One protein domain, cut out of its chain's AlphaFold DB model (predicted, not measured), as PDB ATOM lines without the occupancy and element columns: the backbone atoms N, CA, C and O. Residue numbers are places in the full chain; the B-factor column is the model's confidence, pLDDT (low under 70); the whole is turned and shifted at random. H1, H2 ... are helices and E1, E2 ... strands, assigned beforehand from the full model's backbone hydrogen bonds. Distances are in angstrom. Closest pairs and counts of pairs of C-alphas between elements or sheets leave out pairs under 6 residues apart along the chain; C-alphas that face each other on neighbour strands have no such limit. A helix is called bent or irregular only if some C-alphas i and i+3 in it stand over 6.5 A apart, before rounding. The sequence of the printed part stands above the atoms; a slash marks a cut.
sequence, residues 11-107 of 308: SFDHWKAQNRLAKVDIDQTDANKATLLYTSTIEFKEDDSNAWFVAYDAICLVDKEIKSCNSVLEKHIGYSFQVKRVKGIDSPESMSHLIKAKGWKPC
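This is residues 11 to 107 of the 308 residues of the protein "Histidine kinase/DNA gyrase B/HSP90-like ATPase" of Nitrosomonas sp. Nm134 (UniProt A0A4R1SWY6). One long helix, H2, makes the longest axis; loops with the short strand E1 and small helix H3 form a loose layer along one side, and H1 lies across residues 48 to 55 of H2. The 97 printed residues, mostly helix by class, hold H1, E1, H2 and H3 in that order. The whole is only just compact, close to loose, with a radius of gyration of the C-alphas of 14.5 A, and elongated, spanning 47 by 29 by 23 A.

H2, residues 46 to 77, runs 46.2 A from C-alpha 46 at (208.088, 255.252, 163.370) to C-alpha 77 at (216.700, 288.574, 194.185). It is irregular: C-alphas 47 and 50 are 7.7 A apart. H1 is residues 11 to 20, 14.5 A; E1 residues 35 to 37, 6.6 A; H3 residues 92 to 96, 6.0 A.

H1 touches H2, about perpendicular at 79 degrees; their closest C-alphas, of Asp 13 and Ala 51, are 4.3 A apart. H3 is close to H2 but not clearly touching; their closest C-alphas, of Tyr 56 and Pro 92, are 7.2 A apart. E1 pairs with no named strand; residues 35 to 36 pair parallel with residues 85 to 86. Every O i to N i+4 pair is within hydrogen-bond range in H1 and H3, and 26 of 28 in H2.

The printed part has no cut. The links H1 to E1 and H2 to H3 are long. No printed residue is under pLDDT 70.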
ATOM      1  N   SER A  11     221.401 266.424 162.219       78.00
ATOM      2  CA  SER A  11     220.840 267.716 161.789       78.00
ATOM      3  C   SER A  11     219.482 267.598 161.086       78.00
ATOM      4  O   SER A  11     218.672 268.525 161.146       78.00
ATOM      5  N   PHE A  12     219.217 266.477 160.413       83.31
ATOM      6  CA  PHE A  12     217.919 266.211 159.799       83.31
ATOM      7  C   PHE A  12     216.857 265.882 160.847       83.31
ATOM      8  O   PHE A  12     215.740 266.389 160.741       83.31
ATOM      9  N   ASP A  13     217.216 265.116 161.876       84.56
ATOM     10  CA  ASP A  13     216.319 264.793 162.989       84.56
ATOM     11  C   ASP A  13     215.932 266.051 163.775       84.56
ATOM     12  O   ASP A  13     214.750 266.271 164.034       84.56
ATOM     13  N   HIS A  14     216.890 266.944 164.050       86.69
ATOM     14  CA  HIS A  14     216.615 268.256 164.650       86.69
ATOM     15  C   HIS A  14     215.692 269.117 163.783       86.69
ATOM     16  O   HIS A  14     214.737 269.710 164.288       86.69
ATOM     17  N   TRP A  15     215.940 269.175 162.471       88.69
ATOM     18  CA  TRP A  15     215.069 269.915 161.562       88.69
ATOM     19  C   TRP A  15     213.652 269.325 161.543       88.69
ATOM     20  O   TRP A  15     212.678 270.066 161.673       88.69
ATOM     21  N   LYS A  16     213.505 267.999 161.444       89.75
ATOM     22  CA  LYS A  16     212.199 267.324 161.509       89.75
ATOM     23  C   LYS A  16     211.472 267.617 162.818       89.75
ATOM     24  O   LYS A  16     210.283 267.921 162.777       89.75
ATOM     25  N   ALA A  17     212.179 267.540 163.944       90.31
ATOM     26  CA  ALA A  17     211.644 267.839 165.266       90.31
ATOM     27  C   ALA A  17     211.055 269.253 165.297       90.31
ATOM     28  O   ALA A  17     209.874 269.432 165.589       90.31
ATOM     29  N   GLN A  18     211.846 270.247 164.887       89.81
ATOM     30  CA  GLN A  18     211.444 271.650 164.897       89.81
ATOM     31  C   GLN A  18     210.232 271.935 164.000       89.81
ATOM     32  O   GLN A  18     209.345 272.675 164.405       89.81
ATOM     33  N   ASN A  19     210.160 271.342 162.803       90.88
ATOM     34  CA  ASN A  19     209.045 271.590 161.875       90.88
ATOM     35  C   ASN A  19     207.732 270.912 162.288       90.88
ATOM     36  O   ASN A  19     206.685 271.227 161.725       90.88
ATOM     37  N   ARG A  20     207.776 269.965 163.230       93.00
ATOM     38  CA  ARG A  20     206.586 269.249 163.714       93.00
ATOM     39  C   ARG A  20     206.090 269.736 165.062       93.00
ATOM     40  O   ARG A  20     204.961 269.417 165.424       93.00
ATOM     41  N   LEU A  21     206.900 270.485 165.804       93.69
ATOM     42  CA  LEU A  21     206.448 271.139 167.024       93.69
ATOM     43  C   LEU A  21     205.591 272.357 166.679       93.69
ATOM     44  O   LEU A  21     205.915 273.148 165.793       93.69
ATOM     45  N   ALA A  22     204.483 272.500 167.395       92.19
ATOM     46  CA  ALA A  22     203.695 273.717 167.390       92.19
ATOM     47  C   ALA A  22     204.437 274.833 168.133       92.19
ATOM     48  O   ALA A  22     205.410 274.605 168.858       92.19
ATOM     49  N   LYS A  23     203.937 276.062 167.981       91.31
ATOM     50  CA  LYS A  23     204.379 277.173 168.820       91.31
ATOM     51  C   LYS A  23     204.097 276.838 170.290       91.31
ATOM     52  O   LYS A  23     203.030 276.320 170.609       91.31
ATOM     53  N   VAL A  24     205.060 277.144 171.155       93.88
ATOM     54  CA  VAL A  24     204.934 276.959 172.605       93.88
ATOM     55  C   VAL A  24     203.801 277.828 173.138       93.88
ATOM     56  O   VAL A  24     203.705 279.003 172.768       93.88
ATOM     57  N   ASP A  25     202.979 277.255 174.010       94.50
ATOM     58  CA  ASP A  25     201.858 277.937 174.657       94.50
ATOM     59  C   ASP A  25     201.885 277.716 176.178       94.50
ATOM     60  O   ASP A  25     202.642 276.889 176.692       94.50
ATOM     61  N   ILE A  26     201.071 278.469 176.910       94.94
ATOM     62  CA  ILE A  26     200.812 278.258 178.333       94.94
ATOM     63  C   ILE A  26     199.667 277.256 178.473       94.94
ATOM     64  O   ILE A  26     198.644 277.354 177.791       94.94
ATOM     65  N   ASP A  27     199.816 276.307 179.391       93.62
ATOM     66  CA  ASP A  27     198.743 275.388 179.740       93.62
ATOM     67  C   ASP A  27     197.576 276.143 180.393       93.62
ATOM     68  O   ASP A  27     197.637 276.528 181.557       93.62
ATOM     69  N   GLN A  28     196.488 276.326 179.644       91.50
ATOM     70  CA  GLN A  28     195.290 277.023 180.125       91.50
ATOM     71  C   GLN A  28     194.550 276.255 181.230       91.50
ATOM     72  O   GLN A  28     193.701 276.832 181.905       91.50
ATOM     73  N   THR A  29     194.850 274.964 181.422       91.00
ATOM     74  CA  THR A  29     194.275 274.163 182.516       91.00
ATOM     75  C   THR A  29     194.994 274.377 183.850       91.00
ATOM     76  O   THR A  29     194.460 274.017 184.896       91.00
ATOM     77  N   ASP A  30     196.178 274.995 183.831       92.12
ATOM     78  CA  ASP A  30     196.899 275.416 185.028       92.12
ATOM     79  C   ASP A  30     196.412 276.805 185.462       92.12
ATOM     80  O   ASP A  30     196.713 277.816 184.824       92.12
ATOM     81  N   ALA A  31     195.685 276.864 186.581       90.94
ATOM     82  CA  ALA A  31     195.143 278.106 187.132       90.94
ATOM     83  C   ALA A  31     196.219 279.180 187.376       90.94
ATOM     84  O   ALA A  31     195.946 280.373 187.243       90.94
ATOM     85  N   ASN A  32     197.451 278.764 187.683       92.56
ATOM     86  CA  ASN A  32     198.562 279.673 187.956       92.56
ATOM     87  C   ASN A  32     199.302 280.108 186.685       92.56
ATOM     88  O   ASN A  32     200.186 280.968 186.758       92.56
ATOM     89  N   LYS A  33     198.963 279.528 185.521       93.56
ATOM     90  CA  LYS A  33     199.662 279.754 184.245       93.56
ATOM     91  C   LYS A  33     201.177 279.534 184.374       93.56
ATOM     92  O   LYS A  33     201.978 280.208 183.728       93.56
ATOM     93  N   ALA A  34     201.564 278.599 185.238       95.62
ATOM     94  CA  ALA A  34     202.945 278.300 185.592       95.62
ATOM     95  C   ALA A  34     203.548 277.186 184.721       95.62
ATOM     96  O   ALA A  34     204.737 276.876 184.833       95.62
ATOM     97  N   THR A  35     202.748 276.583 183.847       96.38
ATOM     98  CA  THR A  35     203.124 275.405 183.074       96.38
ATOM     99  C   THR A  35     203.155 275.716 181.582       96.38
ATOM    100  O   THR A  35     202.172 276.192 181.017       96.38
ATOM    101  N   LEU A  36     204.280 275.419 180.925       96.62
ATOM    102  CA  LEU A  36     204.381 275.459 179.465       96.62
ATOM    103  C   LEU A  36     203.852 274.180 178.829       96.62
ATOM    104  O   LEU A  36     204.037 273.073 179.349       96.62
ATOM    105  N   LEU A  37     203.273 274.349 177.649       95.56
ATOM    106  CA  LEU A  37     202.721 273.300 176.820       95.56
ATOM    107  C   LEU A  37     203.457 273.246 175.478       95.56
ATOM    108  O   LEU A  37     203.495 274.218 174.722       95.56
ATOM    109  N   TYR A  38     204.007 272.073 175.174       96.31
ATOM    110  CA  TYR A  38     204.539 271.733 173.859       96.31
ATOM    111  C   TYR A  38     203.616 270.708 173.217       96.31
ATOM    112  O   TYR A  38     203.297 269.697 173.836       96.31
ATOM    113  N   THR A  39     203.195 270.955 171.981       95.25
ATOM    114  CA  THR A  39     202.376 270.015 171.208       95.25
ATOM    115  C   THR A  39     202.973 269.801 169.827       95.25
ATOM    116  O   THR A  39     203.778 270.604 169.353       95.25
ATOM    117  N   SER A  40     202.604 268.704 169.173       94.81
ATOM    118  CA  SER A  40     202.960 268.458 167.773       94.81
ATOM    119  C   SER A  40     201.829 268.872 166.831       94.81
ATOM    120  O   SER A  40     200.682 268.484 167.054       94.81
ATOM    121  N   THR A  41     202.149 269.560 165.735       91.69
ATOM    122  CA  THR A  41     201.198 269.853 164.645       91.69
ATOM    123  C   THR A  41     200.927 268.632 163.769       91.69
ATOM    124  O   THR A  41     199.841 268.490 163.212       91.69
ATOM    125  N   ILE A  42     201.915 267.743 163.653       92.31
ATOM    126  CA  ILE A  42     201.865 266.520 162.852       92.31
ATOM    127  C   ILE A  42     202.434 265.376 163.686       92.31
ATOM    128  O   ILE A  42     203.463 265.527 164.345       92.31
ATOM    129  N   GLU A  43     201.783 264.217 163.626       93.12
ATOM    130  CA  GLU A  43     202.226 263.021 164.342       93.12
ATOM    131  C   GLU A  43     203.585 262.518 163.822       93.12
ATOM    132  O   GLU A  43     203.881 262.538 162.620       93.12
ATOM    133  N   PHE A  44     204.426 262.026 164.727       93.25
ATOM    134  CA  PHE A  44     205.700 261.398 164.390       93.25
ATOM    135  C   PHE A  44     205.477 259.934 164.018       93.25
ATOM    136  O   PHE A  44     205.023 259.143 164.843       93.25
ATOM    137  N   LYS A  45     205.794 259.558 162.775       91.56
ATOM    138  CA  LYS A  45     205.784 258.153 162.340       91.56
ATOM    139  C   LYS A  45     206.975 257.411 162.954       91.56
ATOM    140  O   LYS A  45     207.873 258.047 163.500       91.56
ATOM    141  N   GLU A  46     206.993 256.086 162.847       86.19
ATOM    142  CA  GLU A  46     208.088 255.252 163.370       86.19
ATOM    143  C   GLU A  46     209.465 255.675 162.820       86.19
ATOM    144  O   GLU A  46     210.412 255.823 163.585       86.19
ATOM    145  N   ASP A  47     209.551 256.000 161.526       86.19
ATOM    146  CA  ASP A  47     210.779 256.498 160.875       86.19
ATOM    147  C   ASP A  47     211.246 257.873 161.387       86.19
ATOM    148  O   ASP A  47     212.344 258.336 161.074       86.19
ATOM    149  N   ASP A  48     210.399 258.562 162.148       89.12
ATOM    150  CA  ASP A  48     210.688 259.855 162.760       89.12
ATOM    151  C   ASP A  48     210.925 259.733 164.274       89.12
ATOM    152  O   ASP A  48     210.973 260.755 164.963       89.12
ATOM    153  N   SER A  49     211.082 258.517 164.808       87.88
ATOM    154  CA  SER A  49     211.266 258.283 166.247       87.88
ATOM    155  C   SER A  49     212.462 259.039 166.827       87.88
ATOM    156  O   SER A  49     212.353 259.640 167.896       87.88
ATOM    157  N   ASN A  50     213.578 259.101 166.095       85.94
ATOM    158  CA  ASN A  50     214.753 259.875 166.500       85.94
ATOM    159  C   ASN A  50     214.422 261.365 166.621       85.94
ATOM    160  O   ASN A  50     214.751 261.990 167.626       85.94
ATOM    161  N   ALA A  51     213.708 261.928 165.642       90.06
ATOM    162  CA  ALA A  51     213.276 263.321 165.678       90.06
ATOM    163  C   ALA A  51     212.308 263.594 166.845       90.06
ATOM    164  O   ALA A  51     212.389 264.642 167.483       90.06
ATOM    165  N   TRP A  52     211.427 262.644 167.167       92.75
ATOM    166  CA  TRP A  52     210.552 262.746 168.337       92.75
ATOM    167  C   TRP A  52     211.368 262.811 169.636       92.75
ATOM    168  O   TRP A  52     211.132 263.679 170.476       92.75
ATOM    169  N   PHE A  53     212.378 261.950 169.789       89.25
ATOM    170  CA  PHE A  53     213.238 261.960 170.974       89.25
ATOM    171  C   PHE A  53     214.134 263.196 171.057       89.25
ATOM    172  O   PHE A  53     214.367 263.687 172.160       89.25
ATOM    173  N   VAL A  54     214.571 263.743 169.920       89.50
ATOM    174  CA  VAL A  54     215.257 265.041 169.864       89.50
ATOM    175  C   VAL A  54     214.347 266.161 170.375       89.50
ATOM    176  O   VAL A  54     214.791 266.988 171.171       89.50
ATOM    177  N   ALA A  55     213.071 266.179 169.971       92.81
ATOM    178  CA  ALA A  55     212.097 267.137 170.494       92.81
ATOM    179  C   ALA A  55     211.925 266.984 172.012       92.81
ATOM    180  O   ALA A  55     212.011 267.968 172.743       92.81
ATOM    181  N   TYR A  56     211.731 265.751 172.485       93.00
ATOM    182  CA  TYR A  56     211.583 265.451 173.908       93.00
ATOM    183  C   TYR A  56     212.791 265.920 174.729       93.00
ATOM    184  O   TYR A  56     212.618 266.612 175.729       93.00
ATOM    185  N   ASP A  57     214.012 265.625 174.280       90.50
ATOM    186  CA  ASP A  57     215.240 266.012 174.984       90.50
ATOM    187  C   ASP A  57     215.421 267.524 175.057       90.50
ATOM    188  O   ASP A  57     215.785 268.053 176.109       90.50
ATOM    189  N   ALA A  58     215.127 268.230 173.962       91.81
ATOM    190  CA  ALA A  58     215.155 269.685 173.945       91.81
ATOM    191  C   ALA A  58     214.150 270.272 174.950       91.81
ATOM    192  O   ALA A  58     214.470 271.218 175.667       91.81
ATOM    193  N   ILE A  59     212.959 269.685 175.057       95.12
ATOM    194  CA  ILE A  59     211.924 270.133 175.994       95.12
ATOM    195  C   ILE A  59     212.308 269.828 177.449       95.12
ATOM    196  O   ILE A  59     212.134 270.684 178.317       95.12
ATOM    197  N   CYS A  60     212.881 268.654 177.727       93.62
ATOM    198  CA  CYS A  60     213.432 268.333 179.045       93.62
ATOM    199  C   CYS A  60     214.550 269.305 179.444       93.62
ATOM    200  O   CYS A  60     214.629 269.708 180.604       93.62
ATOM    201  N   LEU A  61     215.402 269.704 178.493       94.12
ATOM    202  CA  LEU A  61     216.428 270.714 178.734       94.12
ATOM    203  C   LEU A  61     215.801 272.071 179.073       94.12
ATOM    204  O   LEU A  61     216.209 272.687 180.050       94.12
ATOM    205  N   VAL A  62     214.773 272.503 178.337       95.44
ATOM    206  CA  VAL A  62     214.043 273.745 178.642       95.44
ATOM    207  C   VAL A  62     213.457 273.722 180.057       95.44
ATOM    208  O   VAL A  62     213.617 274.693 180.792       95.44
ATOM    209  N   ASP A  63     212.819 272.624 180.471       96.62
ATOM    210  CA  ASP A  63     212.290 272.480 181.835       96.62
ATOM    211  C   ASP A  63     213.394 272.590 182.899       96.62
ATOM    212  O   ASP A  63     213.229 273.286 183.905       96.62
ATOM    213  N   LYS A  64     214.547 271.956 182.652       96.06
ATOM    214  CA  LYS A  64     215.713 272.045 183.534       96.06
ATOM    215  C   LYS A  64     216.222 273.484 183.649       96.06
ATOM    216  O   LYS A  64     216.423 273.952 184.766       96.06
ATOM    217  N   GLU A  65     216.380 274.187 182.531       96.88
ATOM    218  CA  GLU A  65     216.831 275.585 182.515       96.88
ATOM    219  C   GLU A  65     215.837 276.515 183.229       96.88
ATOM    220  O   GLU A  65     216.249 277.357 184.025       96.88
ATOM    221  N   ILE A  66     214.525 276.326 183.042       96.00
ATOM    222  CA  ILE A  66     213.485 277.082 183.767       96.00
ATOM    223  C   ILE A  66     213.643 276.902 185.280       96.00
ATOM    224  O   ILE A  66     213.633 277.882 186.031       96.00
ATOM    225  N   LYS A  67     213.803 275.658 185.740       96.06
ATOM    226  CA  LYS A  67     213.980 275.341 187.164       96.06
ATOM    227  C   LYS A  67     215.277 275.929 187.717       96.06
ATOM    228  O   LYS A  67     215.256 276.537 188.787       96.06
ATOM    229  N   SER A  68     216.383 275.796 186.988       96.50
ATOM    230  CA  SER A  68     217.685 276.348 187.373       96.50
ATOM    231  C   SER A  68     217.655 277.874 187.471       96.50
ATOM    232  O   SER A  68     218.064 278.421 188.494       96.50
ATOM    233  N   CYS A  69     217.103 278.559 186.469       95.81
ATOM    234  CA  CYS A  69     216.946 280.010 186.488       95.81
ATOM    235  C   CYS A  69     216.070 280.475 187.657       95.81
ATOM    236  O   CYS A  69     216.469 281.374 188.391       95.81
ATOM    237  N   ASN A  70     214.915 279.841 187.883       96.38
ATOM    238  CA  ASN A  70     214.046 280.187 189.011       96.38
ATOM    239  C   ASN A  70     214.753 280.004 190.359       96.38
ATOM    240  O   ASN A  70     214.687 280.898 191.195       96.38
ATOM    241  N   SER A  71     215.493 278.910 190.544       96.00
ATOM    242  CA  SER A  71     216.251 278.673 191.779       96.00
ATOM    243  C   SER A  71     217.306 279.756 192.039       96.00
ATOM    244  O   SER A  71     217.457 280.215 193.173       96.00
ATOM    245  N   VAL A  72     218.014 280.204 190.996       96.25
ATOM    246  CA  VAL A  72     218.995 281.296 191.104       96.25
ATOM    247  C   VAL A  72     218.308 282.621 191.443       96.25
ATOM    248  O   VAL A  72     218.764 283.331 192.340       96.25
ATOM    249  N   LEU A  73     217.206 282.955 190.768       95.88
ATOM    250  CA  LEU A  73     216.492 284.211 191.009       95.88
ATOM    251  C   LEU A  73     215.901 284.261 192.425       95.88
ATOM    252  O   LEU A  73     216.059 285.265 193.119       95.88
ATOM    253  N   GLU A  74     215.312 283.167 192.904       95.12
ATOM    254  CA  GLU A  74     214.739 283.107 194.254       95.12
ATOM    255  C   GLU A  74     215.817 283.308 195.317       95.12
ATOM    256  O   GLU A  74     215.623 284.069 196.263       95.12
ATOM    257  N   LYS A  75     216.989 282.696 195.119       95.50
ATOM    258  CA  LYS A  75     218.113 282.789 196.052       95.50
ATOM    259  C   LYS A  75     218.729 284.188 196.127       95.50
ATOM    260  O   LYS A  75     219.180 284.586 197.198       95.50
ATOM    261  N   HIS A  76     218.811 284.902 195.005       95.00
ATOM    262  CA  HIS A  76     219.587 286.145 194.920       95.00
ATOM    263  C   HIS A  76     218.745 287.419 194.922       95.00
ATOM    264  O   HIS A  76     219.207 288.436 195.432       95.00
ATOM    265  N   ILE A  77     217.543 287.383 194.348       94.44
ATOM    266  CA  ILE A  77     216.700 288.574 194.185       94.44
ATOM    267  C   ILE A  77     215.300 288.411 194.789       94.44
ATOM    268  O   ILE A  77     214.551 289.380 194.813       94.44
ATOM    269  N   GLY A  78     214.935 287.222 195.286       91.94
ATOM    270  CA  GLY A  78     213.618 286.965 195.886       91.94
ATOM    271  C   GLY A  78     212.459 286.951 194.882       91.94
ATOM    272  O   GLY A  78     211.300 287.017 195.283       91.94
ATOM    273  N   TYR A  79     212.760 286.857 193.584       91.88
ATOM    274  CA  TYR A  79     211.783 286.784 192.498       91.88
ATOM    275  C   TYR A  79     211.921 285.477 191.733       91.88
ATOM    276  O   TYR A  79     212.952 284.814 191.778       91.88
ATOM    277  N   SER A  80     210.896 285.134 190.964       92.44
ATOM    278  CA  SER A  80     210.935 284.008 190.045       92.44
ATOM    279  C   SER A  80     210.002 284.239 188.864       92.44
ATOM    280  O   SER A  80     209.045 285.009 188.949       92.44
ATOM    281  N   PHE A  81     210.283 283.590 187.738       93.62
ATOM    282  CA  PHE A  81     209.421 283.667 186.564       93.62
ATOM    283  C   PHE A  81     208.055 283.050 186.861       93.62
ATOM    284  O   PHE A  81     207.953 282.106 187.645       93.62
ATOM    285  N   GLN A  82     207.009 283.551 186.199       94.75
ATOM    286  CA  GLN A  82     205.668 282.969 186.292       94.75
ATOM    287  C   GLN A  82     205.682 281.488 185.895       94.75
ATOM    288  O   GLN A  82     205.098 280.650 186.577       94.75
ATOM    289  N   VAL A  83     206.407 281.165 184.825       96.31
ATOM    290  CA  VAL A  83     206.608 279.795 184.361       96.31
ATOM    291  C   VAL A  83     207.571 279.051 185.288       96.31
ATOM    292  O   VAL A  83     208.682 279.510 185.560       96.31
ATOM    293  N   LYS A  84     207.155 277.863 185.726       95.94
ATOM    294  CA  LYS A  84     207.871 276.990 186.666       95.94
ATOM    295  C   LYS A  84     208.290 275.658 186.074       95.94
ATOM    296  O   LYS A  84     209.268 275.077 186.540       95.94
ATOM    297  N   ARG A  85     207.540 275.152 185.097       95.94
ATOM    298  CA  ARG A  85     207.766 273.820 184.533       95.94
ATOM    299  C   ARG A  85     207.189 273.676 183.136       95.94
ATOM    300  O   ARG A  85     206.402 274.505 182.677       95.94
ATOM    301  N   VAL A  86     207.510 272.556 182.509       96.81
ATOM    302  CA  VAL A  86     206.849 272.069 181.301       96.81
ATOM    303  C   VAL A  86     205.954 270.866 181.632       96.81
ATOM    304  O   VAL A  86     206.269 270.051 182.508       96.81
ATOM    305  N   LYS A  87     204.805 270.751 180.955       95.38
ATOM    306  CA  LYS A  87     203.880 269.615 181.094       95.38
ATOM    307  C   LYS A  87     204.437 268.355 180.424       95.38
ATOM    308  O   LYS A  87     205.000 268.428 179.339       95.38
ATOM    309  N   GLY A  88     204.236 267.191 181.047       90.88
ATOM    310  CA  GLY A  88     204.521 265.885 180.436       90.88
ATOM    311  C   GLY A  88     205.998 265.472 180.396       90.88
ATOM    312  O   GLY A  88     206.303 264.428 179.834       90.88
ATOM    313  N   ILE A  89     206.910 266.246 180.996       92.00
ATOM    314  CA  ILE A  89     208.359 265.950 181.035       92.00
ATOM    315  C   ILE A  89     208.744 264.781 181.941       92.00
ATOM    316  O   ILE A  89     209.904 264.378 181.962       92.00
ATOM    317  N   ASP A  90     207.787 264.258 182.706       89.06
ATOM    318  CA  ASP A  90     208.025 263.209 183.693       89.06
ATOM    319  C   ASP A  90     208.424 261.882 183.020       89.06
ATOM    320  O   ASP A  90     209.219 261.120 183.567       89.06
ATOM    321  N   SER A  91     207.917 261.622 181.808       90.06
ATOM    322  CA  SER A  91     208.289 260.455 181.008       90.06
ATOM    323  C   SER A  91     207.986 260.641 179.511       90.06
ATOM    324  O   SER A  91     207.077 261.404 179.162       90.06
ATOM    325  N   PRO A  92     208.672 259.918 178.597       90.25
ATOM    326  CA  PRO A  92     208.312 259.881 177.183       90.25
ATOM    327  C   PRO A  92     206.857 259.462 176.943       90.25
ATOM    328  O   PRO A  92     206.202 260.011 176.059       90.25
ATOM    329  N   GLU A  93     206.327 258.538 177.748       90.38
ATOM    330  CA  GLU A  93     204.931 258.103 177.694       90.38
ATOM    331  C   GLU A  93     203.984 259.277 177.972       90.38
ATOM    332  O   GLU A  93     203.066 259.530 177.193       90.38
ATOM    333  N   SER A  94     204.251 260.048 179.030       92.00
ATOM    334  CA  SER A  94     203.458 261.228 179.391       92.00
ATOM    335  C   SER A  94     203.527 262.298 178.301       92.00
ATOM    336  O   SER A  94     202.498 262.849 177.905       92.00
ATOM    337  N   MET A  95     204.723 262.550 177.759       94.75
ATOM    338  CA  MET A  95     204.902 263.496 176.658       94.75
ATOM    339  C   MET A  95     204.187 263.044 175.381       94.75
ATOM    340  O   MET A  95     203.704 263.885 174.626       94.75
ATOM    341  N   SER A  96     204.077 261.736 175.130       93.25
ATOM    342  CA  SER A  96     203.460 261.203 173.906       93.25
ATOM    343  C   SER A  96     201.981 261.583 173.740       93.25
ATOM    344  O   SER A  96     201.470 261.622 172.619       93.25
ATOM    345  N   HIS A  97     201.302 261.939 174.837       93.00
ATOM    346  CA  HIS A  97     199.945 262.486 174.805       93.00
ATOM    347  C   HIS A  97     199.878 263.907 174.223       93.00
ATOM    348  O   HIS A  97     198.833 264.311 173.712       93.00
ATOM    349  N   LEU A  98     200.979 264.656 174.290       94.06
ATOM    350  CA  LEU A  98     201.094 266.039 173.824       94.06
ATOM    351  C   LEU A  98     201.812 266.120 172.467       94.06
ATOM    352  O   LEU A  98     201.363 266.812 171.549       94.06
ATOM    353  N   ILE A  99     202.911 265.377 172.325       95.31
ATOM    354  CA  ILE A  99     203.673 265.210 171.087       95.31
ATOM    355  C   ILE A  99     203.345 263.829 170.536       95.31
ATOM    356  O   ILE A  99     203.909 262.819 170.958       95.31
ATOM    357  N   LYS A 100     202.416 263.780 169.588       93.69
ATOM    358  CA  LYS A 100     201.794 262.531 169.155       93.69
ATOM    359  C   LYS A 100     202.761 261.662 168.352       93.69
ATOM    360  O   LYS A 100     203.374 262.121 167.386       93.69
ATOM    361  N   ALA A 101     202.838 260.388 168.721       92.00
ATOM    362  CA  ALA A 101     203.497 259.329 167.962       92.00
ATOM    363  C   ALA A 101     202.443 258.458 167.256       92.00
ATOM    364  O   ALA A 101     201.407 258.135 167.839       92.00
ATOM    365  N   LYS A 102     202.691 258.079 165.998       90.81
ATOM    366  CA  LYS A 102     201.756 257.310 165.167       90.81
ATOM    367  C   LYS A 102     202.263 255.896 164.918       90.81
ATOM    368  O   LYS A 102     203.240 255.718 164.196       90.81
ATOM    369  N   GLY A 103     201.538 254.902 165.429       84.38
ATOM    370  CA  GLY A 103     201.837 253.478 165.216       84.38
ATOM    371  C   GLY A 103     202.923 252.914 166.133       84.38
ATOM    372  O   GLY A 103     203.240 251.735 166.044       84.38
ATOM    373  N   TRP A 104     203.459 253.726 167.043       87.31
ATOM    374  CA  TRP A 104     204.478 253.330 168.003       87.31
ATOM    375  C   TRP A 104     204.325 254.112 169.306       87.31
ATOM    376  O   TRP A 104     203.663 255.153 169.331       87.31
ATOM    377  N   LYS A 105     204.919 253.608 170.391       86.00
ATOM    378  CA  LYS A 105     204.903 254.274 171.694       86.00
ATOM    379  C   LYS A 105     206.328 254.633 172.119       86.00
ATOM    380  O   LYS A 105     207.166 253.732 172.228       86.00
ATOM    381  N   PRO A 106     206.615 255.922 172.370       87.00
ATOM    382  CA  PRO A 106     207.818 256.313 173.082       87.00
ATOM    383  C   PRO A 106     207.797 255.683 174.469       87.00
ATOM    384  O   PRO A 106     206.763 255.708 175.136       87.00
ATOM    385  N   CYS A 107     208.923 255.129 174.899       83.44
ATOM    386  CA  CYS A 107     209.035 254.531 176.218       83.44
ATOM    387  C   CYS A 107     210.257 255.062 176.968       83.44
ATOM    388  O   CYS A 107     211.269 255.435 176.370       83.44
TER     389      CYS A 107